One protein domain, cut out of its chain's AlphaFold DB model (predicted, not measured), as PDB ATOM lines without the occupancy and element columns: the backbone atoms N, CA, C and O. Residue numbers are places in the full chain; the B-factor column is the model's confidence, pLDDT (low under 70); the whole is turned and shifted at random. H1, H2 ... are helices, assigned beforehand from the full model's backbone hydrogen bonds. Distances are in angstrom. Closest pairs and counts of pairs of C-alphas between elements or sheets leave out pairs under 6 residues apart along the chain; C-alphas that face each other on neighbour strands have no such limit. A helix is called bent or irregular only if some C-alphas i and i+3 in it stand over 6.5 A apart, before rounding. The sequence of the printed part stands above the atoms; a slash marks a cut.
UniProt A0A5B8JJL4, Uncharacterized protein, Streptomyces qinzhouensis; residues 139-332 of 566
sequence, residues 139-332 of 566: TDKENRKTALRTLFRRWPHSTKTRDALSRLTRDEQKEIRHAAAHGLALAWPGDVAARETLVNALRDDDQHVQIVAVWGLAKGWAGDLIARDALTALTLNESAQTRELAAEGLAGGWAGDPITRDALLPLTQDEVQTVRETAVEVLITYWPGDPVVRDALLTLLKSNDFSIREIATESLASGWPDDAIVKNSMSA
ATOM      1  N   THR A 139     121.928 129.009 163.583       57.44
ATOM      2  CA  THR A 139     122.931 129.815 162.873       57.44
ATOM      3  C   THR A 139     124.053 130.299 163.790       57.44
ATOM      4  O   THR A 139     125.192 130.428 163.354       57.44
ATOM      5  N   ASP A 140     123.759 130.516 165.072       62.53
ATOM      6  CA  ASP A 140     124.752 130.943 166.053       62.53
ATOM      7  C   ASP A 140     125.675 129.792 166.478       62.53
ATOM      8  O   ASP A 140     125.227 128.746 166.963       62.53
ATOM      9  N   LYS A 141     126.982 130.007 166.322       64.19
ATOM     10  CA  LYS A 141     128.001 128.995 166.605       64.19
ATOM     11  C   LYS A 141     128.128 128.641 168.086       64.19
ATOM     12  O   LYS A 141     128.361 127.477 168.400       64.19
ATOM     13  N   GLU A 142     127.942 129.593 168.998       67.25
ATOM     14  CA  GLU A 142     128.074 129.334 170.438       67.25
ATOM     15  C   GLU A 142     126.912 128.474 170.940       67.25
ATOM     16  O   GLU A 142     127.108 127.566 171.754       67.25
ATOM     17  N   ASN A 143     125.720 128.675 170.379       63.62
ATOM     18  CA  ASN A 143     124.565 127.817 170.617       63.62
ATOM     19  C   ASN A 143     124.796 126.398 170.092       63.62
ATOM     20  O   ASN A 143     124.568 125.436 170.832       63.62
ATOM     21  N   ARG A 144     125.297 126.243 168.856       76.94
ATOM     22  CA  ARG A 144     125.631 124.916 168.305       76.94
ATOM     23  C   ARG A 144     126.681 124.207 169.155       76.94
ATOM     24  O   ARG A 144     126.496 123.041 169.502       76.94
ATOM     25  N   LYS A 145     127.739 124.921 169.541       68.75
ATOM     26  CA  LYS A 145     128.830 124.422 170.383       68.75
ATOM     27  C   LYS A 145     128.334 124.002 171.768       68.75
ATOM     28  O   LYS A 145     128.591 122.883 172.203       68.75
ATOM     29  N   THR A 146     127.548 124.840 172.441       67.88
ATOM     30  CA  THR A 146     126.968 124.534 173.764       67.88
ATOM     31  C   THR A 146     126.004 123.350 173.713       67.88
ATOM     32  O   THR A 146     126.015 122.488 174.600       67.88
ATOM     33  N   ALA A 147     125.185 123.272 172.661       69.06
ATOM     34  CA  ALA A 147     124.300 122.140 172.440       69.06
ATOM     35  C   ALA A 147     125.100 120.851 172.233       69.06
ATOM     36  O   ALA A 147     124.834 119.856 172.907       69.06
ATOM     37  N   LEU A 148     126.130 120.889 171.383       78.12
ATOM     38  CA  LEU A 148     127.020 119.762 171.116       78.12
ATOM     39  C   LEU A 148     127.693 119.238 172.389       78.12
ATOM     40  O   LEU A 148     127.615 118.045 172.683       78.12
ATOM     41  N   ARG A 149     128.275 120.142 173.184       72.81
ATOM     42  CA  ARG A 149     128.880 119.850 174.496       72.81
ATOM     43  C   ARG A 149     127.923 119.107 175.413       72.81
ATOM     44  O   ARG A 149     128.264 118.095 176.024       72.81
ATOM     45  N   THR A 150     126.704 119.626 175.509       71.88
ATOM     46  CA  THR A 150     125.689 119.094 176.419       71.88
ATOM     47  C   THR A 150     125.193 117.729 175.946       71.88
ATOM     48  O   THR A 150     125.071 116.814 176.765       71.88
ATOM     49  N   LEU A 151     124.979 117.565 174.636       77.56
ATOM     50  CA  LEU A 151     124.611 116.292 174.017       77.56
ATOM     51  C   LEU A 151     125.669 115.222 174.263       77.56
ATOM     52  O   LEU A 151     125.330 114.134 174.719       77.56
ATOM     53  N   PHE A 152     126.940 115.543 174.020       76.19
ATOM     54  CA  PHE A 152     128.045 114.615 174.233       76.19
ATOM     55  C   PHE A 152     128.189 114.224 175.708       76.19
ATOM     56  O   PHE A 152     128.317 113.046 176.023       76.19
ATOM     57  N   ARG A 153     128.088 115.185 176.635       76.31
ATOM     58  CA  ARG A 153     128.232 114.913 178.074       76.31
ATOM     59  C   ARG A 153     127.091 114.073 178.650       76.31
ATOM     60  O   ARG A 153     127.328 113.267 179.544       76.31
ATOM     61  N   ARG A 154     125.849 114.308 178.215       75.44
ATOM     62  CA  ARG A 154     124.656 113.677 178.815       75.44
ATOM     63  C   ARG A 154     124.179 112.435 178.066       75.44
ATOM     64  O   ARG A 154     123.660 111.523 178.701       75.44
ATOM     65  N   TRP A 155     124.368 112.387 176.748       83.88
ATOM     66  CA  TRP A 155     123.944 111.278 175.887       83.88
ATOM     67  C   TRP A 155     125.043 110.868 174.891       83.88
ATOM     68  O   TRP A 155     124.781 110.854 173.682       83.88
ATOM     69  N   PRO A 156     126.253 110.509 175.366       81.31
ATOM     70  CA  PRO A 156     127.385 110.180 174.495       81.31
ATOM     71  C   PRO A 156     127.079 109.013 173.550       81.31
ATOM     72  O   PRO A 156     127.455 109.062 172.385       81.31
ATOM     73  N   HIS A 157     126.326 108.014 174.024       87.31
ATOM     74  CA  HIS A 157     126.002 106.786 173.286       87.31
ATOM     75  C   HIS A 157     124.590 106.777 172.669       87.31
ATOM     76  O   HIS A 157     124.066 105.722 172.319       87.31
ATOM     77  N   SER A 158     123.932 107.935 172.532       88.12
ATOM     78  CA  SER A 158     122.673 108.002 171.780       88.12
ATOM     79  C   SER A 158     122.937 108.092 170.278       88.12
ATOM     80  O   SER A 158     123.656 108.983 169.832       88.12
ATOM     81  N   THR A 159     122.290 107.243 169.478       90.62
ATOM     82  CA  THR A 159     122.404 107.273 168.008       90.62
ATOM     83  C   THR A 159     122.022 108.633 167.421       90.62
ATOM     84  O   THR A 159     122.712 109.131 166.542       90.62
ATOM     85  N   LYS A 160     121.013 109.318 167.981       86.31
ATOM     86  CA  LYS A 160     120.667 110.693 167.574       86.31
ATOM     87  C   LYS A 160     121.809 111.684 167.853       86.31
ATOM     88  O   LYS A 160     122.026 112.601 167.066       86.31
ATOM     89  N   THR A 161     122.537 111.506 168.959       87.69
ATOM     90  CA  THR A 161     123.733 112.306 169.279       87.69
ATOM     91  C   THR A 161     124.872 111.990 168.313       87.69
ATOM     92  O   THR A 161     125.483 112.921 167.797       87.69
ATOM     93  N   ARG A 162     125.119 110.711 167.999       93.81
ATOM     94  CA  ARG A 162     126.087 110.295 166.968       93.81
ATOM     95  C   ARG A 162     125.783 110.929 165.619       93.81
ATOM     96  O   ARG A 162     126.685 111.451 164.973       93.81
ATOM     97  N   ASP A 163     124.523 110.917 165.199       91.75
ATOM     98  CA  ASP A 163     124.111 111.473 163.910       91.75
ATOM     99  C   ASP A 163     124.262 113.004 163.895       91.75
ATOM    100  O   ASP A 163     124.685 113.587 162.895       91.75
ATOM    101  N   ALA A 164     123.986 113.671 165.024       86.00
ATOM    102  CA  ALA A 164     124.248 115.100 165.180       86.00
ATOM    103  C   ALA A 164     125.749 115.422 165.116       86.00
ATOM    104  O   ALA A 164     126.132 116.318 164.366       86.00
ATOM    105  N   LEU A 165     126.592 114.670 165.835       92.62
ATOM    106  CA  LEU A 165     128.053 114.769 165.753       92.62
ATOM    107  C   LEU A 165     128.526 114.548 164.307       92.62
ATOM    108  O   LEU A 165     129.262 115.363 163.767       92.62
ATOM    109  N   SER A 166     128.020 113.514 163.634       95.56
ATOM    110  CA  SER A 166     128.415 113.162 162.262       95.56
ATOM    111  C   SER A 166     128.043 114.215 161.219       95.56
ATOM    112  O   SER A 166     128.694 114.336 160.184       95.56
ATOM    113  N   ARG A 167     126.988 114.994 161.473       93.94
ATOM    114  CA  ARG A 167     126.645 116.163 160.656       93.94
ATOM    115  C   ARG A 167     127.566 117.345 160.958       93.94
ATOM    116  O   ARG A 167     127.997 118.026 160.034       93.94
ATOM    117  N   LEU A 168     127.856 117.587 162.236       90.44
ATOM    118  CA  LEU A 168     128.659 118.722 162.697       90.44
ATOM    119  C   LEU A 168     130.158 118.590 162.400       90.44
ATOM    120  O   LEU A 168     130.865 119.589 162.453       90.44
ATOM    121  N   THR A 169     130.650 117.419 161.993       94.00
ATOM    122  CA  THR A 169     131.993 117.298 161.391       94.00
ATOM    123  C   THR A 169     132.123 118.022 160.050       94.00
ATOM    124  O   THR A 169     133.223 118.110 159.526       94.00
ATOM    125  N   ARG A 170     131.031 118.559 159.491       91.81
ATOM    126  CA  ARG A 170     131.019 119.411 158.289       91.81
ATOM    127  C   ARG A 170     130.582 120.851 158.589       91.81
ATOM    128  O   ARG A 170     130.149 121.561 157.688       91.81
ATOM    129  N   ASP A 171     130.618 121.261 159.856       91.25
ATOM    130  CA  ASP A 171     130.260 122.621 160.267       91.25
ATOM    131  C   ASP A 171     131.237 123.667 159.698       91.25
ATOM    132  O   ASP A 171     132.429 123.414 159.525       91.25
ATOM    133  N   GLU A 172     130.741 124.874 159.439       85.94
ATOM    134  CA  GLU A 172     131.561 125.995 158.965       85.94
ATOM    135  C   GLU A 172     132.649 126.401 159.982       85.94
ATOM    136  O   GLU A 172     133.702 126.905 159.596       85.94
ATOM    137  N   GLN A 173     132.418 126.175 161.283       85.19
ATOM    138  CA  GLN A 173     133.366 126.513 162.343       85.19
ATOM    139  C   GLN A 173     134.251 125.310 162.682       85.19
ATOM    140  O   GLN A 173     133.772 124.279 163.168       85.19
ATOM    141  N   LYS A 174     135.564 125.472 162.511       84.50
ATOM    142  CA  LYS A 174     136.571 124.441 162.806       84.50
ATOM    143  C   LYS A 174     136.508 123.917 164.243       84.50
ATOM    144  O   LYS A 174     136.688 122.725 164.468       84.50
ATOM    145  N   GLU A 175     136.172 124.764 165.218       81.25
ATOM    146  CA  GLU A 175     136.068 124.367 166.627       81.25
ATOM    147  C   GLU A 175     134.913 123.381 166.851       81.25
ATOM    148  O   GLU A 175     135.018 122.468 167.673       81.25
ATOM    149  N   ILE A 176     133.815 123.543 166.103       84.44
ATOM    150  CA  ILE A 176     132.662 122.639 166.147       84.44
ATOM    151  C   ILE A 176     132.998 121.332 165.429       84.44
ATOM    152  O   ILE A 176     132.700 120.268 165.972       84.44
ATOM    153  N   ARG A 177     133.665 121.393 164.265       94.12
ATOM    154  CA  ARG A 177     134.133 120.187 163.559       94.12
ATOM    155  C   ARG A 177     135.072 119.353 164.426       94.12
ATOM    156  O   ARG A 177     134.864 118.149 164.561       94.12
ATOM    157  N   HIS A 178     136.036 120.002 165.076       85.25
ATOM    158  CA  HIS A 178     136.964 119.378 166.017       85.25
ATOM    159  C   HIS A 178     136.224 118.707 167.179       85.25
ATOM    160  O   HIS A 178     136.410 117.515 167.423       85.25
ATOM    161  N   ALA A 179     135.332 119.435 167.865       83.00
ATOM    162  CA  ALA A 179     134.552 118.883 168.973       83.00
ATOM    163  C   ALA A 179     133.664 117.707 168.531       83.00
ATOM    164  O   ALA A 179     133.517 116.727 169.263       83.00
ATOM    165  N   ALA A 180     133.103 117.778 167.324       90.88
ATOM    166  CA  ALA A 180     132.270 116.726 166.768       90.88
ATOM    167  C   ALA A 180     133.071 115.458 166.437       90.88
ATOM    168  O   ALA A 180     132.684 114.366 166.861       90.88
ATOM    169  N   ALA A 181     134.207 115.598 165.748       94.00
ATOM    170  CA  ALA A 181     135.115 114.489 165.459       94.00
ATOM    171  C   ALA A 181     135.637 113.853 166.757       94.00
ATOM    172  O   ALA A 181     135.645 112.632 166.898       94.00
ATOM    173  N   HIS A 182     135.980 114.673 167.750       88.00
ATOM    174  CA  HIS A 182     136.466 114.189 169.037       88.00
ATOM    175  C   HIS A 182     135.383 113.429 169.810       88.00
ATOM    176  O   HIS A 182     135.641 112.358 170.361       88.00
ATOM    177  N   GLY A 183     134.145 113.927 169.787       87.50
ATOM    178  CA  GLY A 183     133.009 113.233 170.386       87.50
ATOM    179  C   GLY A 183     132.738 111.869 169.743       87.50
ATOM    180  O   GLY A 183     132.474 110.898 170.454       87.50
ATOM    181  N   LEU A 184     132.859 111.763 168.414       93.94
ATOM    182  CA  LEU A 184     132.759 110.479 167.709       93.94
ATOM    183  C   LEU A 184     133.886 109.525 168.109       93.94
ATOM    184  O   LEU A 184     133.613 108.381 168.462       93.94
ATOM    185  N   ALA A 185     135.130 110.006 168.107       90.69
ATOM    186  CA  ALA A 185     136.303 109.215 168.466       90.69
ATOM    187  C   ALA A 185     136.218 108.632 169.888       90.69
ATOM    188  O   ALA A 185     136.607 107.488 170.110       90.69
ATOM    189  N   LEU A 186     135.688 109.401 170.845       86.00
ATOM    190  CA  LEU A 186     135.581 108.978 172.243       86.00
ATOM    191  C   LEU A 186     134.398 108.051 172.526       86.00
ATOM    192  O   LEU A 186     134.551 107.074 173.255       86.00
ATOM    193  N   ALA A 187     133.206 108.380 172.023       87.12
ATOM    194  CA  ALA A 187     131.984 107.683 172.428       87.12
ATOM    195  C   ALA A 187     131.584 106.523 171.507       87.12
ATOM    196  O   ALA A 187     130.716 105.736 171.891       87.12
ATOM    197  N   TRP A 188     132.189 106.411 170.320       93.12
ATOM    198  CA  TRP A 188     131.764 105.456 169.291       93.12
ATOM    199  C   TRP A 188     132.882 104.580 168.702       93.12
ATOM    200  O   TRP A 188     132.839 104.316 167.501       93.12
ATOM    201  N   PRO A 189     133.860 104.084 169.487       92.62
ATOM    202  CA  PRO A 189     134.821 103.115 168.964       92.62
ATOM    203  C   PRO A 189     134.090 101.864 168.443       92.62
ATOM    204  O   PRO A 189     133.153 101.373 169.074       92.62
ATOM    205  N   GLY A 190     134.497 101.361 167.277       90.75
ATOM    206  CA  GLY A 190     133.876 100.210 166.612       90.75
ATOM    207  C   GLY A 190     132.588 100.500 165.825       90.75
ATOM    208  O   GLY A 190     132.139  99.630 165.081       90.75
ATOM    209  N   ASP A 191     131.999 101.699 165.908       96.12
ATOM    210  CA  ASP A 191     130.805 102.047 165.120       96.12
ATOM    211  C   ASP A 191     131.166 102.364 163.659       96.12
ATOM    212  O   ASP A 191     132.069 103.148 163.367       96.12
ATOM    213  N   VAL A 192     130.443 101.762 162.714       95.38
ATOM    214  CA  VAL A 192     130.735 101.891 161.276       95.38
ATOM    215  C   VAL A 192     130.506 103.317 160.760       95.38
ATOM    216  O   VAL A 192     131.324 103.828 159.998       95.38
ATOM    217  N   ALA A 193     129.437 103.989 161.197       93.38
ATOM    218  CA  ALA A 193     129.104 105.335 160.726       93.38
ATOM    219  C   ALA A 193     130.062 106.391 161.303       93.38
ATOM    220  O   ALA A 193     130.468 107.330 160.608       93.38
ATOM    221  N   ALA A 194     130.468 106.224 162.564       96.00
ATOM    222  CA  ALA A 194     131.491 107.053 163.186       96.00
ATOM    223  C   ALA A 194     132.851 106.859 162.497       96.00
ATOM    224  O   ALA A 194     133.491 107.859 162.169       96.00
ATOM    225  N   ARG A 195     133.244 105.616 162.174       97.44
ATOM    226  CA  ARG A 195     134.458 105.325 161.388       97.44
ATOM    227  C   ARG A 195     134.458 106.072 160.063       97.44
ATOM    228  O   ARG A 195     135.408 106.782 159.765       97.44
ATOM    229  N   GLU A 196     133.398 105.928 159.272       97.44
ATOM    230  CA  GLU A 196     133.284 106.574 157.958       97.44
ATOM    231  C   GLU A 196     133.326 108.099 158.067       97.44
ATOM    232  O   GLU A 196     133.921 108.782 157.232       97.44
ATOM    233  N   THR A 197     132.733 108.648 159.124       97.44
ATOM    234  CA  THR A 197     132.800 110.083 159.385       97.44
ATOM    235  C   THR A 197     134.221 110.532 159.724       97.44
ATOM    236  O   THR A 197     134.673 111.538 159.180       97.44
ATOM    237  N   LEU A 198     134.944 109.795 160.569       97.50
ATOM    238  CA  LEU A 198     136.334 110.115 160.906       97.50
ATOM    239  C   LEU A 198     137.275 109.915 159.714       97.50
ATOM    240  O   LEU A 198     138.145 110.749 159.496       97.50
ATOM    241  N   VAL A 199     137.058 108.892 158.882       97.94
ATOM    242  CA  VAL A 199     137.787 108.711 157.614       97.94
ATOM    243  C   VAL A 199     137.594 109.921 156.697       97.94
ATOM    244  O   VAL A 199     138.553 110.391 156.093       97.94
ATOM    245  N   ASN A 200     136.382 110.479 156.619       96.31
ATOM    246  CA  ASN A 200     136.155 111.717 155.871       96.31
ATOM    247  C   ASN A 200     136.868 112.924 156.506       96.31
ATOM    248  O   ASN A 200     137.418 113.751 155.783       96.31
ATOM    249  N   ALA A 201     136.903 113.002 157.838       95.62
ATOM    250  CA  ALA A 201     137.581 114.067 158.580       95.62
ATOM    251  C   ALA A 201     139.119 114.051 158.426       95.62
ATOM    252  O   ALA A 201     139.769 115.055 158.704       95.62
ATOM    253  N   LEU A 202     139.713 112.970 157.904       95.25
ATOM    254  CA  LEU A 202     141.128 112.945 157.501       95.25
ATOM    255  C   LEU A 202     141.454 113.932 156.368       95.25
ATOM    256  O   LEU A 202     142.619 114.258 156.162       95.25
ATOM    257  N   ARG A 203     140.438 114.385 155.622       93.19
ATOM    258  CA  ARG A 203     140.561 115.345 154.513       93.19
ATOM    259  C   ARG A 203     140.129 116.764 154.900       93.19
ATOM    260  O   ARG A 203     139.938 117.588 154.012       93.19
ATOM    261  N   ASP A 204     139.909 117.028 156.190       93.62
ATOM    262  CA  ASP A 204     139.537 118.362 156.676       93.62
ATOM    263  C   ASP A 204     140.655 119.376 156.393       93.62
ATOM    264  O   ASP A 204     141.827 119.008 156.344       93.62
ATOM    265  N   ASP A 205     140.307 120.645 156.204       88.81
ATOM    266  CA  ASP A 205     141.281 121.716 155.989       88.81
ATOM    267  C   ASP A 205     141.971 122.159 157.292       88.81
ATOM    268  O   ASP A 205     143.070 122.715 157.247       88.81
ATOM    269  N   ASP A 206     141.370 121.881 158.456       85.88
ATOM    270  CA  ASP A 206     141.968 122.154 159.760       85.88
ATOM    271  C   ASP A 206     142.768 120.956 160.296       85.88
ATOM    272  O   ASP A 206     142.276 119.838 160.481       85.88
ATOM    273  N   GLN A 207     144.029 121.224 160.630       80.25
ATOM    274  CA  GLN A 207     144.963 120.215 161.118       80.25
ATOM    275  C   GLN A 207     144.525 119.559 162.438       80.25
ATOM    276  O   GLN A 207     144.802 118.377 162.647       80.25
ATOM    277  N   HIS A 208     143.833 120.265 163.339       81.12
ATOM    278  CA  HIS A 208     143.397 119.671 164.606       81.12
ATOM    279  C   HIS A 208     142.297 118.635 164.381       81.12
ATOM    280  O   HIS A 208     142.272 117.609 165.063       81.12
ATOM    281  N   VAL A 209     141.418 118.867 163.403       87.38
ATOM    282  CA  VAL A 209     140.395 117.891 163.003       87.38
ATOM    283  C   VAL A 209     141.057 116.634 162.440       87.38
ATOM    284  O   VAL A 209     140.707 115.530 162.863       87.38
ATOM    285  N   GLN A 210     142.069 116.787 161.577       90.12
ATOM    286  CA  GLN A 210     142.850 115.654 161.066       90.12
ATOM    287  C   GLN A 210     143.526 114.865 162.202       90.12
ATOM    288  O   GLN A 210     143.412 113.641 162.247       90.12
ATOM    289  N   ILE A 211     144.179 115.546 163.155       82.62
ATOM    290  CA  ILE A 211     144.839 114.915 164.316       82.62
ATOM    291  C   ILE A 211     143.847 114.080 165.129       82.62
ATOM    292  O   ILE A 211     144.127 112.921 165.454       82.62
ATOM    293  N   VAL A 212     142.675 114.642 165.432       85.75
ATOM    294  CA  VAL A 212     141.616 113.937 166.163       85.75
ATOM    295  C   VAL A 212     141.096 112.739 165.379       85.75
ATOM    296  O   VAL A 212     140.876 111.680 165.969       85.75
ATOM    297  N   ALA A 213     140.918 112.879 164.068       93.56
ATOM    298  CA  ALA A 213     140.448 111.802 163.212       93.56
ATOM    299  C   ALA A 213     141.444 110.636 163.161       93.56
ATOM    300  O   ALA A 213     141.043 109.494 163.388       93.56
ATOM    301  N   VAL A 214     142.738 110.912 162.958       92.75
ATOM    302  CA  VAL A 214     143.772 109.866 162.969       92.75
ATOM    303  C   VAL A 214     143.821 109.166 164.324       92.75
ATOM    304  O   VAL A 214     143.816 107.936 164.379       92.75
ATOM    305  N   TRP A 215     143.810 109.920 165.424       87.88
ATOM    306  CA  TRP A 215     143.796 109.331 166.760       87.88
ATOM    307  C   TRP A 215     142.560 108.480 167.023       87.88
ATOM    308  O   TRP A 215     142.674 107.366 167.538       87.88
ATOM    309  N   GLY A 216     141.387 108.997 166.659       90.06
ATOM    310  CA  GLY A 216     140.119 108.309 166.837       90.06
ATOM    311  C   GLY A 216     140.103 106.989 166.089       90.06
ATOM    312  O   GLY A 216     139.763 105.971 166.681       90.06
ATOM    313  N   LEU A 217     140.559 106.982 164.836       95.50
ATOM    314  CA  LEU A 217     140.692 105.765 164.033       95.50
ATOM    315  C   LEU A 217     141.700 104.786 164.644       95.50
ATOM    316  O   LEU A 217     141.369 103.619 164.836       95.50
ATOM    317  N   ALA A 218     142.886 105.260 165.035       90.25
ATOM    318  CA  ALA A 218     143.925 104.418 165.624       90.25
ATOM    319  C   ALA A 218     143.517 103.791 166.970       90.25
ATOM    320  O   ALA A 218     143.948 102.687 167.293       90.25
ATOM    321  N   LYS A 219     142.703 104.481 167.781       87.38
ATOM    322  CA  LYS A 219     142.252 103.985 169.095       87.38
ATOM    323  C   LYS A 219     140.936 103.232 169.054       87.38
ATOM    324  O   LYS A 219     140.807 102.220 169.739       87.38
ATOM    325  N   GLY A 220     139.969 103.727 168.296       88.94
ATOM    326  CA  GLY A 220     138.616 103.187 168.258       88.94
ATOM    327  C   GLY A 220     138.402 102.083 167.227       88.94
ATOM    328  O   GLY A 220     137.419 101.357 167.337       88.94
ATOM    329  N   TRP A 221     139.303 101.944 166.250       95.06
ATOM    330  CA  TRP A 221     139.200 100.977 165.150       95.06
ATOM    331  C   TRP A 221     140.527 100.262 164.880       95.06
ATOM    332  O   TRP A 221     140.811  99.868 163.752       95.06
ATOM    333  N   ALA A 222     141.336 100.059 165.921       86.62
ATOM    334  CA  ALA A 222     142.508  99.192 165.841       86.62
ATOM    335  C   ALA A 222     142.113  97.811 165.278       86.62
ATOM    336  O   ALA A 222     141.165  97.186 165.759       86.62
ATOM    337  N   GLY A 223     142.812  97.353 164.239       82.75
ATOM    338  CA  GLY A 223     142.495  96.112 163.518       82.75
ATOM    339  C   GLY A 223     141.428  96.225 162.415       82.75
ATOM    340  O   GLY A 223     141.246  95.270 161.662       82.75
ATOM    341  N   ASP A 224     140.755  97.368 162.250       94.56
ATOM    342  CA  ASP A 224     139.835  97.601 161.128       94.56
ATOM    343  C   ASP A 224     140.617  97.916 159.845       94.56
ATOM    344  O   ASP A 224     141.462  98.814 159.821       94.56
ATOM    345  N   LEU A 225     140.335  97.182 158.766       94.44
ATOM    346  CA  LEU A 225     141.073  97.313 157.507       94.44
ATOM    347  C   LEU A 225     140.767  98.625 156.773       94.44
ATOM    348  O   LEU A 225     141.659  99.202 156.167       94.44
ATOM    349  N   ILE A 226     139.536  99.139 156.862       95.31
ATOM    350  CA  ILE A 226     139.146 100.387 156.188       95.31
ATOM    351  C   ILE A 226     139.826 101.576 156.867       95.31
ATOM    352  O   ILE A 226     140.350 102.461 156.191       95.31
ATOM    353  N   ALA A 227     139.841 101.595 158.200       96.19
ATOM    354  CA  ALA A 227     140.548 102.615 158.961       96.19
ATOM    355  C   ALA A 227     142.064 102.542 158.719       96.19
ATOM    356  O   ALA A 227     142.679 103.586 158.500       96.19
ATOM    357  N   ARG A 228     142.649 101.335 158.668       96.50
ATOM    358  CA  ARG A 228     144.063 101.159 158.315       96.50
ATOM    359  C   ARG A 228     144.363 101.740 156.944       96.50
ATOM    360  O   ARG A 228     145.231 102.593 156.830       96.50
ATOM    361  N   ASP A 229     143.637 101.300 155.921       96.38
ATOM    362  CA  ASP A 229     143.916 101.661 154.533       96.38
ATOM    363  C   ASP A 229     143.719 103.170 154.306       96.38
ATOM    364  O   ASP A 229     144.473 103.795 153.557       96.38
ATOM    365  N   ALA A 230     142.767 103.790 155.014       96.44
ATOM    366  CA  ALA A 230     142.595 105.239 155.020       96.44
ATOM    367  C   ALA A 230     143.811 105.978 155.605       96.44
ATOM    368  O   ALA A 230     144.232 106.987 155.040       96.44
ATOM    369  N   LEU A 231     144.398 105.483 156.699       96.50
ATOM    370  CA  LEU A 231     145.631 106.052 157.254       96.50
ATOM    371  C   LEU A 231     146.858 105.731 156.396       96.50
ATOM    372  O   LEU A 231     147.720 106.587 156.235       96.50
ATOM    373  N   THR A 232     146.924 104.549 155.785       96.69
ATOM    374  CA  THR A 232     147.964 104.189 154.814       96.69
ATOM    375  C   THR A 232     147.965 105.150 153.632       96.69
ATOM    376  O   THR A 232     149.026 105.600 153.226       96.69
ATOM    377  N   ALA A 233     146.803 105.557 153.120       95.62
ATOM    378  CA  ALA A 233     146.746 106.549 152.046       95.62
ATOM    379  C   ALA A 233     147.367 107.906 152.438       95.62
ATOM    380  O   ALA A 233     147.896 108.615 151.582       95.62
ATOM    381  N   LEU A 234     147.343 108.271 153.727       94.94
ATOM    382  CA  LEU A 234     147.937 109.517 154.214       94.94
ATOM    383  C   LEU A 234     149.470 109.492 154.262       94.94
ATOM    384  O   LEU A 234     150.071 110.564 154.316       94.94
ATOM    385  N   THR A 235     150.120 108.325 154.183       95.69
ATOM    386  CA  THR A 235     151.590 108.258 154.073       95.69
ATOM    387  C   THR A 235     152.096 108.799 152.734       95.69
ATOM    388  O   THR A 235     153.270 109.119 152.609       95.69
ATOM    389  N   LEU A 236     151.211 108.978 151.749       94.44
ATOM    390  CA  LEU A 236     151.516 109.558 150.438       94.44
ATOM    391  C   LEU A 236     151.049 111.018 150.306       94.44
ATOM    392  O   LEU A 236     151.012 111.560 149.204       94.44
ATOM    393  N   ASN A 237     150.634 111.654 151.405       92.38
ATOM    394  CA  ASN A 237     150.131 113.025 151.378       92.38
ATOM    395  C   ASN A 237     151.251 114.039 151.080       92.38
ATOM    396  O   ASN A 237     152.381 113.860 151.527       92.38
ATOM    397  N   GLU A 238     150.933 115.137 150.392       88.62
ATOM    398  CA  GLU A 238     151.889 116.221 150.102       88.62
ATOM    399  C   GLU A 238     152.419 116.898 151.379       88.62
ATOM    400  O   GLU A 238     153.585 117.285 151.455       88.62
ATOM    401  N   SER A 239     151.592 116.994 152.425       84.69
ATOM    402  CA  SER A 239     151.975 117.557 153.719       84.69
ATOM    403  C   SER A 239     152.801 116.565 154.537       84.69
ATOM    404  O   SER A 239     152.291 115.546 155.011       84.69
ATOM    405  N   ALA A 240     154.058 116.919 154.815       80.12
ATOM    406  CA  ALA A 240     154.938 116.153 155.702       80.12
ATOM    407  C   ALA A 240     154.333 115.930 157.100       80.12
ATOM    408  O   ALA A 240     154.453 114.849 157.671       80.12
ATOM    409  N   GLN A 241     153.603 116.922 157.622       78.00
ATOM    410  CA  GLN A 241     152.928 116.812 158.920       78.00
ATOM    411  C   GLN A 241     151.825 115.749 158.905       78.00
ATOM    412  O   GLN A 241     151.616 115.053 159.898       78.00
ATOM    413  N   THR A 242     151.129 115.600 157.778       84.69
ATOM    414  CA  THR A 242     150.093 114.577 157.601       84.69
ATOM    415  C   THR A 242     150.716 113.191 157.436       84.69
ATOM    416  O   THR A 242     150.211 112.241 158.035       84.69
ATOM    417  N   ARG A 243     151.841 113.070 156.713       92.38
ATOM    418  CA  ARG A 243     152.592 111.802 156.600       92.38
ATOM    419  C   ARG A 243     153.098 111.307 157.955       92.38
ATOM    420  O   ARG A 243     152.960 110.130 158.276       92.38
ATOM    421  N   GLU A 244     153.620 112.205 158.784       83.38
ATOM    422  CA  GLU A 244     154.056 111.885 160.152       83.38
ATOM    423  C   GLU A 244     152.901 111.425 161.035       83.38
ATOM    424  O   GLU A 244     152.993 110.401 161.711       83.38
ATOM    425  N   LEU A 245     151.790 112.160 160.994       83.56
ATOM    426  CA  LEU A 245     150.592 111.817 161.746       83.56
ATOM    427  C   LEU A 245     150.059 110.435 161.337       83.56
ATOM    428  O   LEU A 245     149.684 109.637 162.198       83.56
ATOM    429  N   ALA A 246     150.066 110.136 160.036       92.56
ATOM    430  CA  ALA A 246     149.707 108.831 159.504       92.56
ATOM    431  C   ALA A 246     150.616 107.729 160.057       92.56
ATOM    432  O   ALA A 246     150.111 106.709 160.528       92.56
ATOM    433  N   ALA A 247     151.933 107.957 160.065       92.31
ATOM    434  CA  ALA A 247     152.901 106.999 160.581       92.31
ATOM    435  C   ALA A 247     152.646 106.654 162.059       92.31
ATOM    436  O   ALA A 247     152.612 105.481 162.438       92.31
ATOM    437  N   GLU A 248     152.387 107.667 162.885       87.31
ATOM    438  CA  GLU A 248     152.059 107.483 164.301       87.31
ATOM    439  C   GLU A 248     150.711 106.781 164.519       87.31
ATOM    440  O   GLU A 248     150.589 105.929 165.405       87.31
ATOM    441  N   GLY A 249     149.689 107.123 163.729       89.38
ATOM    442  CA  GLY A 249     148.359 106.516 163.831       89.38
ATOM    443  C   GLY A 249     148.356 105.050 163.443       89.38
ATOM    444  O   GLY A 249     147.826 104.211 164.173       89.38
ATOM    445  N   LEU A 250     149.019 104.741 162.333       94.31
ATOM    446  CA  LEU A 250     149.236 103.384 161.867       94.31
ATOM    447  C   LEU A 250     149.952 102.536 162.923       94.31
ATOM    448  O   LEU A 250     149.467 101.467 163.290       94.31
ATOM    449  N   ALA A 251     151.048 103.043 163.487       87.38
ATOM    450  CA  ALA A 251     151.767 102.363 164.558       87.38
ATOM    451  C   ALA A 251     150.918 102.198 165.835       87.38
ATOM    452  O   ALA A 251     151.001 101.186 166.528       87.38
ATOM    453  N   GLY A 252     150.064 103.175 166.150       84.44
ATOM    454  CA  GLY A 252     149.216 103.156 167.338       84.44
ATOM    455  C   GLY A 252     148.045 102.169 167.293       84.44
ATOM    456  O   GLY A 252     147.631 101.715 168.365       84.44
ATOM    457  N   GLY A 253     147.508 101.877 166.102       86.25
ATOM    458  CA  GLY A 253     146.332 101.014 165.906       86.25
ATOM    459  C   GLY A 253     146.609  99.664 165.231       86.25
ATOM    460  O   GLY A 253     145.807  98.744 165.375       86.25
ATOM    461  N   TRP A 254     147.736  99.527 164.527       93.44
ATOM    462  CA  TRP A 254     148.089  98.345 163.724       93.44
ATOM    463  C   TRP A 254     149.563  97.953 163.891       93.44
ATOM    464  O   TRP A 254     150.215  97.473 162.964       93.44
ATOM    465  N   ALA A 255     150.108  98.141 165.097       85.19
ATOM    466  CA  ALA A 255     151.409  97.585 165.457       85.19
ATOM    467  C   ALA A 255     151.451  96.075 165.167       85.19
ATOM    468  O   ALA A 255     150.549  95.334 165.562       85.19
ATOM    469  N   GLY A 256     152.504  95.624 164.488       84.19
ATOM    470  CA  GLY A 256     152.665  94.228 164.084       84.19
ATOM    471  C   GLY A 256     151.961  93.840 162.777       84.19
ATOM    472  O   GLY A 256     152.227  92.750 162.277       84.19
ATOM    473  N   ASP A 257     151.128  94.702 162.178       91.00
ATOM    474  CA  ASP A 257     150.533  94.429 160.864       91.00
ATOM    475  C   ASP A 257     151.578  94.594 159.742       91.00
ATOM    476  O   ASP A 257     152.177  95.669 159.619       91.00
ATOM    477  N   PRO A 258     151.811  93.574 158.891       92.06
ATOM    478  CA  PRO A 258     152.774  93.672 157.797       92.06
ATOM    479  C   PRO A 258     152.441  94.772 156.786       92.06
ATOM    480  O   PRO A 258     153.351  95.430 156.299       92.06
ATOM    481  N   ILE A 259     151.156  95.020 156.504       92.75
ATOM    482  CA  ILE A 259     150.752  96.074 155.557       92.75
ATOM    483  C   ILE A 259     151.099  97.450 156.123       92.75
ATOM    484  O   ILE A 259     151.637  98.297 155.411       92.75
ATOM    485  N   THR A 260     150.854  97.662 157.416       95.00
ATOM    486  CA  THR A 260     151.313  98.867 158.097       95.00
ATOM    487  C   THR A 260     152.832  99.012 158.049       95.00
ATOM    488  O   THR A 260     153.311 100.075 157.665       95.00
ATOM    489  N   ARG A 261     153.595  97.967 158.392       95.69
ATOM    490  CA  ARG A 261     155.064  97.993 158.294       95.69
ATOM    491  C   ARG A 261     155.508  98.409 156.894       95.69
ATOM    492  O   ARG A 261     156.297  99.337 156.753       95.69
ATOM    493  N   ASP A 262     154.967  97.759 155.870       95.56
ATOM    494  CA  ASP A 262     155.362  97.973 154.479       95.56
ATOM    495  C   ASP A 262     154.973  99.373 153.978       95.56
ATOM    496  O   ASP A 262     155.690  99.950 153.166       95.56
ATOM    497  N   ALA A 263     153.901  99.969 154.511       95.94
ATOM    498  CA  ALA A 263     153.530 101.361 154.248       95.94
ATOM    499  C   ALA A 263     154.451 102.390 154.929       95.94
ATOM    500  O   ALA A 263     154.580 103.514 154.441       95.94
ATOM    501  N   LEU A 264     155.077 102.030 156.054       96.06
ATOM    502  CA  LEU A 264     156.002 102.889 156.799       96.06
ATOM    503  C   LEU A 264     157.427 102.849 156.235       96.06
ATOM    504  O   LEU A 264     158.152 103.833 156.353       96.06
ATOM    505  N   LEU A 265     157.839 101.740 155.611       94.88
ATOM    506  CA  LEU A 265     159.194 101.581 155.066       94.88
ATOM    507  C   LEU A 265     159.587 102.670 154.049       94.88
ATOM    508  O   LEU A 265     160.677 103.217 154.188       94.88
ATOM    509  N   PRO A 266     158.747 103.069 153.073       94.12
ATOM    510  CA  PRO A 266     159.090 104.166 152.165       94.12
ATOM    511  C   PRO A 266     159.349 105.497 152.882       94.12
ATOM    512  O   PRO A 266     160.196 106.275 152.447       94.12
ATOM    513  N   LEU A 267     158.676 105.743 154.013       93.50
ATOM    514  CA  LEU A 267     158.830 106.982 154.777       93.50
ATOM    515  C   LEU A 267     160.213 107.117 155.426       93.50
ATOM    516  O   LEU A 267     160.616 108.225 155.765       93.50
ATOM    517  N   THR A 268     160.992 106.038 155.560       89.06
ATOM    518  CA  THR A 268     162.377 106.139 156.054       89.06
ATOM    519  C   THR A 268     163.314 106.831 155.057       89.06
ATOM    520  O   THR A 268     164.433 107.187 155.416       89.06
ATOM    521  N   GLN A 269     162.875 107.004 153.805       88.12
ATOM    522  CA  GLN A 269     163.578 107.723 152.734       88.12
ATOM    523  C   GLN A 269     162.838 109.000 152.309       88.12
ATOM    524  O   GLN A 269     163.132 109.558 151.256       88.12
ATOM    525  N   ASP A 270     161.871 109.454 153.107       88.31
ATOM    526  CA  ASP A 270     161.109 110.669 152.835       88.31
ATOM    527  C   ASP A 270     162.022 111.892 152.658       88.31
ATOM    528  O   ASP A 270     163.053 112.003 153.320       88.31
ATOM    529  N   GLU A 271     161.643 112.843 151.803       83.56
ATOM    530  CA  GLU A 271     162.411 114.076 151.584       83.56
ATOM    531  C   GLU A 271     162.554 114.917 152.868       83.56
ATOM    532  O   GLU A 271     163.581 115.565 153.090       83.56
ATOM    533  N   VAL A 272     161.562 114.858 153.763       77.31
ATOM    534  CA  VAL A 272     161.545 115.607 155.018       77.31
ATOM    535  C   VAL A 272     162.145 114.765 156.139       77.31
ATOM    536  O   VAL A 272     161.595 113.742 156.546       77.31
ATOM    537  N   GLN A 273     163.249 115.255 156.710       71.62
ATOM    538  CA  GLN A 273     163.982 114.597 157.799       71.62
ATOM    539  C   GLN A 273     163.076 114.140 158.941       71.62
ATOM    540  O   GLN A 273     163.193 113.022 159.434       71.62
ATOM    541  N   THR A 274     162.134 114.987 159.342       69.62
ATOM    542  CA  THR A 274     161.287 114.699 160.490       69.62
ATOM    543  C   THR A 274     160.272 113.581 160.216       69.62
ATOM    544  O   THR A 274     159.860 112.907 161.156       69.62
ATOM    545  N   VAL A 275     159.896 113.337 158.954       80.69
ATOM    546  CA  VAL A 275     159.081 112.174 158.558       80.69
ATOM    547  C   VAL A 275     159.926 110.905 158.656       80.69
ATOM    548  O   VAL A 275     159.474 109.915 159.235       80.69
ATOM    549  N   ARG A 276     161.178 110.958 158.168       83.56
ATOM    550  CA  ARG A 276     162.134 109.841 158.254       83.56
ATOM    551  C   ARG A 276     162.367 109.401 159.692       83.56
ATOM    552  O   ARG A 276     162.261 108.218 159.998       83.56
ATOM    553  N   GLU A 277     162.644 110.355 160.579       74.56
ATOM    554  CA  GLU A 277     162.865 110.098 162.005       74.56
ATOM    555  C   GLU A 277     161.644 109.444 162.661       74.56
ATOM    556  O   GLU A 277     161.792 108.436 163.353       74.56
ATOM    557  N   THR A 278     160.437 109.967 162.406       78.75
ATOM    558  CA  THR A 278     159.193 109.380 162.923       78.75
ATOM    559  C   THR A 278     159.001 107.956 162.403       78.75
ATOM    560  O   THR A 278     158.749 107.060 163.207       78.75
ATOM    561  N   ALA A 279     159.152 107.724 161.094       89.31
ATOM    562  CA  ALA A 279     158.998 106.406 160.476       89.31
ATOM    563  C   ALA A 279     159.955 105.373 161.082       89.31
ATOM    564  O   ALA A 279     159.552 104.268 161.446       89.31
ATOM    565  N   VAL A 280     161.218 105.751 161.250       83.88
ATOM    566  CA  VAL A 280     162.233 104.882 161.837       83.88
ATOM    567  C   VAL A 280     161.962 104.623 163.324       83.88
ATOM    568  O   VAL A 280     162.021 103.472 163.759       83.88
ATOM    569  N   GLU A 281     161.588 105.645 164.104       78.75
ATOM    570  CA  GLU A 281     161.224 105.473 165.518       78.75
ATOM    571  C   GLU A 281     160.050 104.502 165.686       78.75
ATOM    572  O   GLU A 281     160.125 103.596 166.525       78.75
ATOM    573  N   VAL A 282     158.983 104.646 164.889       85.44
ATOM    574  CA  VAL A 282     157.835 103.735 164.982       85.44
ATOM    575  C   VAL A 282     158.206 102.320 164.543       85.44
ATOM    576  O   VAL A 282     157.826 101.362 165.214       85.44
ATOM    577  N   LEU A 283     159.000 102.164 163.480       90.19
ATOM    578  CA  LEU A 283     159.415 100.851 162.988       90.19
ATOM    579  C   LEU A 283     160.242 100.083 164.029       90.19
ATOM    580  O   LEU A 283     159.946  98.924 164.303       90.19
ATOM    581  N   ILE A 284     161.212 100.729 164.679       82.31
ATOM    582  CA  ILE A 284     162.021 100.093 165.738       82.31
ATOM    583  C   ILE A 284     161.177  99.780 166.972       82.31
ATOM    584  O   ILE A 284     161.361  98.742 167.606       82.31
ATOM    585  N   THR A 285     160.257 100.679 167.328       79.75
ATOM    586  CA  THR A 285     159.434 100.532 168.534       79.75
ATOM    587  C   THR A 285     158.435  99.384 168.403       79.75
ATOM    588  O   THR A 285     158.221  98.648 169.365       79.75
ATOM    589  N   TYR A 286     157.807  99.238 167.234       84.38
ATOM    590  CA  TYR A 286     156.665  98.338 167.043       84.38
ATOM    591  C   TYR A 286     156.971  97.086 166.211       84.38
ATOM    592  O   TYR A 286     156.198  96.132 166.271       84.38
ATOM    593  N   TRP A 287     158.108  97.042 165.508       89.38
ATOM    594  CA  TRP A 287     158.629  95.849 164.825       89.38
ATOM    595  C   TRP A 287     160.060  95.505 165.280       89.38
ATOM    596  O   TRP A 287     160.953  95.316 164.445       89.38
ATOM    597  N   PRO A 288     160.318  95.404 166.602       81.81
ATOM    598  CA  PRO A 288     161.637  95.023 167.083       81.81
ATOM    599  C   PRO A 288     161.967  93.606 166.602       81.81
ATOM    600  O   PRO A 288     161.187  92.672 166.789       81.81
ATOM    601  N   GLY A 289     163.130  93.435 165.975       82.25
ATOM    602  CA  GLY A 289     163.570  92.130 165.482       82.25
ATOM    603  C   GLY A 289     162.972  91.699 164.138       82.25
ATOM    604  O   GLY A 289     163.331  90.622 163.664       82.25
ATOM    605  N   ASP A 290     162.120  92.504 163.494       91.00
ATOM    606  CA  ASP A 290     161.605  92.180 162.159       91.00
ATOM    607  C   ASP A 290     162.745  92.252 161.116       91.00
ATOM    608  O   ASP A 290     163.367  93.310 160.951       91.00
ATOM    609  N   PRO A 291     163.049  91.149 160.404       91.50
ATOM    610  CA  PRO A 291     164.146  91.117 159.444       91.50
ATOM    611  C   PRO A 291     163.912  92.037 158.242       91.50
ATOM    612  O   PRO A 291     164.881  92.559 157.703       91.50
ATOM    613  N   VAL A 292     162.661  92.299 157.846       94.62
ATOM    614  CA  VAL A 292     162.342  93.223 156.746       94.62
ATOM    615  C   VAL A 292     162.712  94.651 157.136       94.62
ATOM    616  O   VAL A 292     163.330  95.365 156.348       94.62
ATOM    617  N   VAL A 293     162.399  95.057 158.372       94.25
ATOM    618  CA  VAL A 293     162.792  96.376 158.894       94.25
ATOM    619  C   VAL A 293     164.309  96.479 158.999       94.25
ATOM    620  O   VAL A 293     164.887  97.464 158.540       94.25
ATOM    621  N   ARG A 294     164.968  95.449 159.541       94.12
ATOM    622  CA  ARG A 294     166.434  95.386 159.608       94.12
ATOM    623  C   ARG A 294     167.060  95.553 158.223       94.12
ATOM    624  O   ARG A 294     167.951  96.379 158.055       94.12
ATOM    625  N   ASP A 295     166.602  94.791 157.237       94.00
ATOM    626  CA  ASP A 295     167.188  94.764 155.895       94.00
ATOM    627  C   ASP A 295     166.932  96.077 155.132       94.00
ATOM    628  O   ASP A 295     167.804  96.565 154.402       94.00
ATOM    629  N   ALA A 296     165.780  96.716 155.364       92.75
ATOM    630  CA  ALA A 296     165.511  98.060 154.870       92.75
ATOM    631  C   ALA A 296     166.489  99.083 155.466       92.75
ATOM    632  O   ALA A 296     167.143  99.805 154.715       92.75
ATOM    633  N   LEU A 297     166.671  99.097 156.791       92.69
ATOM    634  CA  LEU A 297     167.637  99.983 157.453       92.69
ATOM    635  C   LEU A 297     169.085  99.700 157.011       92.69
ATOM    636  O   LEU A 297     169.858 100.633 156.811       92.69
ATOM    637  N   LEU A 298     169.458  98.436 156.783       93.88
ATOM    638  CA  LEU A 298     170.769  98.068 156.226       93.88
ATOM    639  C   LEU A 298     170.985  98.646 154.823       93.88
ATOM    640  O   LEU A 298     172.104  99.012 154.467       93.88
ATOM    641  N   THR A 299     169.921  98.756 154.027       92.38
ATOM    642  CA  THR A 299     169.977  99.405 152.711       92.38
ATOM    643  C   THR A 299     170.217 100.911 152.847       92.38
ATOM    644  O   THR A 299     171.007 101.473 152.086       92.38
ATOM    645  N   LEU A 300     169.620 101.554 153.857       90.81
ATOM    646  CA  LEU A 300     169.795 102.986 154.132       90.81
ATOM    647  C   LEU A 300     171.227 103.365 154.528       90.81
ATOM    648  O   LEU A 300     171.633 104.500 154.286       90.81
ATOM    649  N   LEU A 301     172.024 102.425 155.050       91.69
ATOM    650  CA  LEU A 301     173.452 102.645 155.327       91.69
ATOM    651  C   LEU A 301     174.268 103.009 154.078       91.69
ATOM    652  O   LEU A 301     175.383 103.499 154.201       91.69
ATOM    653  N   LYS A 302     173.740 102.760 152.874       89.56
ATOM    654  CA  LYS A 302     174.390 103.094 151.596       89.56
ATOM    655  C   LYS A 302     173.855 104.383 150.970       89.56
ATOM    656  O   LYS A 302     174.190 104.679 149.828       89.56
ATOM    657  N   SER A 303     172.993 105.118 151.673       87.06
ATOM    658  CA  SER A 303     172.440 106.375 151.171       87.06
ATOM    659  C   SER A 303     173.538 107.414 150.940       87.06
ATOM    660  O   SER A 303     174.469 107.534 151.737       87.06
ATOM    661  N   ASN A 304     173.404 108.218 149.886       82.81
ATOM    662  CA  ASN A 304     174.275 109.379 149.680       82.81
ATOM    663  C   ASN A 304     174.001 110.481 150.719       82.81
ATOM    664  O   ASN A 304     174.906 111.234 151.064       82.81
ATOM    665  N   ASP A 305     172.780 110.537 151.257       78.81
ATOM    666  CA  ASP A 305     172.396 111.468 152.316       78.81
ATOM    667  C   ASP A 305     172.941 110.983 153.670       78.81
ATOM    668  O   ASP A 305     172.570 109.910 154.163       78.81
ATOM    669  N   PHE A 306     173.817 111.791 154.273       77.94
ATOM    670  CA  PHE A 306     174.436 111.484 155.560       77.94
ATOM    671  C   PHE A 306     173.403 111.360 156.689       77.94
ATOM    672  O   PHE A 306     173.556 110.487 157.539       77.94
ATOM    673  N   SER A 307     172.334 112.164 156.684       71.62
ATOM    674  CA  SER A 307     171.300 112.141 157.725       71.62
ATOM    675  C   SER A 307     170.525 110.823 157.691       71.62
ATOM    676  O   SER A 307     170.149 110.281 158.729       71.62
ATOM    677  N   ILE A 308     170.312 110.263 156.494       80.94
ATOM    678  CA  ILE A 308     169.694 108.938 156.330       80.94
ATOM    679  C   ILE A 308     170.619 107.843 156.868       80.94
ATOM    680  O   ILE A 308     170.162 106.958 157.597       80.94
ATOM    681  N   ARG A 309     171.916 107.908 156.541       87.50
ATOM    682  CA  ARG A 309     172.895 106.943 157.058       87.50
ATOM    683  C   ARG A 309     173.038 107.034 158.580       87.50
ATOM    684  O   ARG A 309     173.092 105.990 159.227       87.50
ATOM    685  N   GLU A 310     173.058 108.238 159.155       78.94
ATOM    686  CA  GLU A 310     173.110 108.489 160.605       78.94
ATOM    687  C   GLU A 310     171.935 107.802 161.309       78.94
ATOM    688  O   GLU A 310     172.148 106.894 162.117       78.94
ATOM    689  N   ILE A 311     170.701 108.138 160.914       76.75
ATOM    690  CA  ILE A 311     169.483 107.557 161.495       76.75
ATOM    691  C   ILE A 311     169.506 106.030 161.385       76.75
ATOM    692  O   ILE A 311     169.239 105.335 162.366       76.75
ATOM    693  N   ALA A 312     169.847 105.479 160.217       87.69
ATOM    694  CA  ALA A 312     169.902 104.034 160.012       87.69
ATOM    695  C   ALA A 312     170.959 103.350 160.893       87.69
ATOM    696  O   ALA A 312     170.695 102.289 161.463       87.69
ATOM    697  N   THR A 313     172.126 103.974 161.060       87.50
ATOM    698  CA  THR A 313     173.219 103.466 161.902       87.50
ATOM    699  C   THR A 313     172.794 103.395 163.366       87.50
ATOM    700  O   THR A 313     172.896 102.341 163.996       87.50
ATOM    701  N   GLU A 314     172.249 104.483 163.908       79.38
ATOM    702  CA  GLU A 314     171.773 104.535 165.296       79.38
ATOM    703  C   GLU A 314     170.633 103.540 165.550       79.38
ATOM    704  O   GLU A 314     170.558 102.873 166.592       79.38
ATOM    705  N   SER A 315     169.757 103.402 164.562       80.06
ATOM    706  CA  SER A 315     168.587 102.532 164.607       80.06
ATOM    707  C   SER A 315     168.952 101.061 164.612       80.06
ATOM    708  O   SER A 315     168.471 100.296 165.446       80.06
ATOM    709  N   LEU A 316     169.863 100.661 163.730       88.25
ATOM    710  CA  LEU A 316     170.386  99.303 163.698       88.25
ATOM    711  C   LEU A 316     171.176  98.980 164.968       88.25
ATOM    712  O   LEU A 316     171.008  97.904 165.540       88.25
ATOM    713  N   ALA A 317     171.983  99.926 165.457       81.50
ATOM    714  CA  ALA A 317     172.756  99.750 166.682       81.50
ATOM    715  C   ALA A 317     171.868  99.563 167.924       81.50
ATOM    716  O   ALA A 317     172.250  98.838 168.850       81.50
ATOM    717  N   SER A 318     170.716 100.237 167.977       76.31
ATOM    718  CA  SER A 318     169.770 100.157 169.096       76.31
ATOM    719  C   SER A 318     168.788  98.989 168.979       76.31
ATOM    720  O   SER A 318     168.554  98.316 169.980       76.31
ATOM    721  N   GLY A 319     168.252  98.719 167.786       79.50
ATOM    722  CA  GLY A 319     167.250  97.674 167.552       79.50
ATOM    723  C   GLY A 319     167.819  96.262 167.389       79.50
ATOM    724  O   GLY A 319     167.155  95.293 167.752       79.50
ATOM    725  N   TRP A 320     169.055  96.128 166.892       87.38
ATOM    726  CA  TRP A 320     169.700  94.838 166.609       87.38
ATOM    727  C   TRP A 320     171.143  94.786 167.137       87.38
ATOM    728  O   TRP A 320     172.078  94.508 166.381       87.38
ATOM    729  N   PRO A 321     171.360  95.031 168.443       80.50
ATOM    730  CA  PRO A 321     172.702  95.137 169.010       80.50
ATOM    731  C   PRO A 321     173.526  93.848 168.892       80.50
ATOM    732  O   PRO A 321     174.750  93.925 168.876       80.50
ATOM    733  N   ASP A 322     172.878  92.683 168.787       83.50
ATOM    734  CA  ASP A 322     173.531  91.370 168.725       83.50
ATOM    735  C   ASP A 322     173.464  90.689 167.354       83.50
ATOM    736  O   ASP A 322     174.001  89.594 167.183       83.50
ATOM    737  N   ASP A 323     172.863  91.335 166.355       88.88
ATOM    738  CA  ASP A 323     172.753  90.774 165.012       88.88
ATOM    739  C   ASP A 323     174.110  90.822 164.288       88.88
ATOM    740  O   ASP A 323     174.745  91.872 164.154       88.88
ATOM    741  N   ALA A 324     174.576  89.663 163.818       89.44
ATOM    742  CA  ALA A 324     175.874  89.534 163.162       89.44
ATOM    743  C   ALA A 324     175.949  90.290 161.823       89.44
ATOM    744  O   ALA A 324     177.004  90.826 161.483       89.44
ATOM    745  N   ILE A 325     174.845  90.365 161.069       91.25
ATOM    746  CA  ILE A 325     174.774  91.105 159.800       91.25
ATOM    747  C   ILE A 325     174.900  92.601 160.084       91.25
ATOM    748  O   ILE A 325     175.649  93.306 159.398       91.25
ATOM    749  N   VAL A 326     174.227  93.070 161.136       90.94
ATOM    750  CA  VAL A 326     174.340  94.456 161.599       90.94
ATOM    751  C   VAL A 326     175.766  94.758 162.041       90.94
ATOM    752  O   VAL A 326     176.361  95.689 161.507       90.94
ATOM    753  N   LYS A 327     176.374  93.944 162.915       89.25
ATOM    754  CA  LYS A 327     177.776  94.132 163.346       89.25
ATOM    755  C   LYS A 327     178.751  94.167 162.160       89.25
ATOM    756  O   LYS A 327     179.591  95.062 162.079       89.25
ATOM    757  N   ASN A 328     178.609  93.264 161.194       89.19
ATOM    758  CA  ASN A 328     179.453  93.271 159.995       89.19
ATOM    759  C   ASN A 328     179.285  94.557 159.175       89.19
ATOM    760  O   ASN A 328     180.272  95.128 158.713       89.19
ATOM    761  N   SER A 329     178.053  95.049 159.039       90.75
ATOM    762  CA  SER A 329     177.769  96.297 158.321       90.75
ATOM    763  C   SER A 329     178.334  97.519 159.053       90.75
ATOM    764  O   SER A 329     178.904  98.401 158.416       90.75
ATOM    765  N   MET A 330     178.291  97.529 160.390       89.75
ATOM    766  CA  MET A 330     178.905  98.581 161.213       89.75
ATOM    767  C   MET A 330     180.426  98.652 161.026       89.75
ATOM    768  O   MET A 330     180.993  99.736 161.023       89.75
ATOM    769  N   SER A 331     181.103  97.524 160.800       87.19
ATOM    770  CA  SER A 331     182.554  97.535 160.551       87.19
ATOM    771  C   SER A 331     182.937  98.305 159.284       87.19
ATOM    772  O   SER A 331     183.984  98.947 159.256       87.19
ATOM    773  N   ALA A 332     182.084  98.301 158.256       87.00
ATOM    774  CA  ALA A 332     182.305  99.109 157.055       87.00
ATOM    775  C   ALA A 332     182.140 100.616 157.331       87.00
ATOM    776  O   ALA A 332     182.884 101.429 156.786       87.00
TER     777      ALA A 332
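AT A GLANCE: This is residues 139 to 332 of the 566 residues of an uncharacterized protein of Streptomyces qinzhouensis (UniProt A0A5B8JJL4). Helices stand side by side in two rows that make one long stack: the longer H1, H3, H5, H7, H9 and H11 form one row, the shorter H2, H4, H6, H8, H10 and H12 the other, and the chain zigzags between the rows. H7, the longest helix, lies near the middle, with H1 and H12 at the two ends. The printed part has 194 residues with twelve named helices, H1 to H12 in chain order, and no named strand; the class is all helix. It is only just loose, close to compact, with a radius of gyration of the C-alphas of 19.8 A, and its outline is a rod spanning 67 by 26 by 21 A.

IN THESE COORDINATES: H7 covers residues 240 to 254 and is 20.7 A long, from C-alpha 240 at (154.938, 116.153, 155.702). Before it come H1, residues 141 to 154, 19.9 A, beginning at C-alpha 141 at (128.001, 128.995, 166.605); H2, 159 to 168; H3, 174 to 187, 19.9 A; H4, 192 to 201; H5, 207 to 220, 19.5 A; and H6, 225 to 234. After it come H8, 258 to 269, 18.4 A; H9, 273 to 286, 20.1 A; H10, 291 to 300; H11, 306 to 319, 19.7 A; and H12, 324 to 332, ending at C-alpha 332 at (182.305, 99.109, 157.055). H8 is irregular, but only just: C-alphas 263 and 266 are 6.6 A apart.

HOW THE PARTS SIT: H1 to H11 form an up-and-down bundle, each helix running against the one before it. H7 touches H5, the closest C-alphas being those of Ala 218 and Gly 253 at 4.2 A, and they run the same way at a shallow tilt of 13 degrees. H7 touches H9 at Glu 244 and Val 275, C-alphas 5.3 A apart. H6 and H7 are a hairpin, closest at the C-alphas of Leu 231 and Ala 246, 5.4 A. H8 touches H7 with residues 260 to 264 alone, closest at C-alphas 250 and 260, 6.2 A. Farther out, H3 touches H5 at C-alphas 185 and 216, 4.2 A, and H1 at C-alphas 176 and 145, 6.0 A. H4 only just touches H2 and H6, with 3 pairs of C-alphas within 8 A each. H10 touches H11 at C-alphas 297 and 312, 5.3 A. H12 only just touches H11, whose residues 313 to 317 alone take part. Every O i to N i+4 pair is within hydrogen-bond range in H1 to H5, H7, H9, H10 and H11, against 5 of 6 in H6, 4 of 8 in H8 and 4 of 5 in H12.

THE WHOLE: The C-alphas farthest apart, of Thr 139 and Ser 331, are 67.8 A apart. The printed part has no cut, and the links between the helices are tight. Mean pLDDT of the printed part is 87.2; residues 139 to 143, 145 to 147 and 274 are under 70.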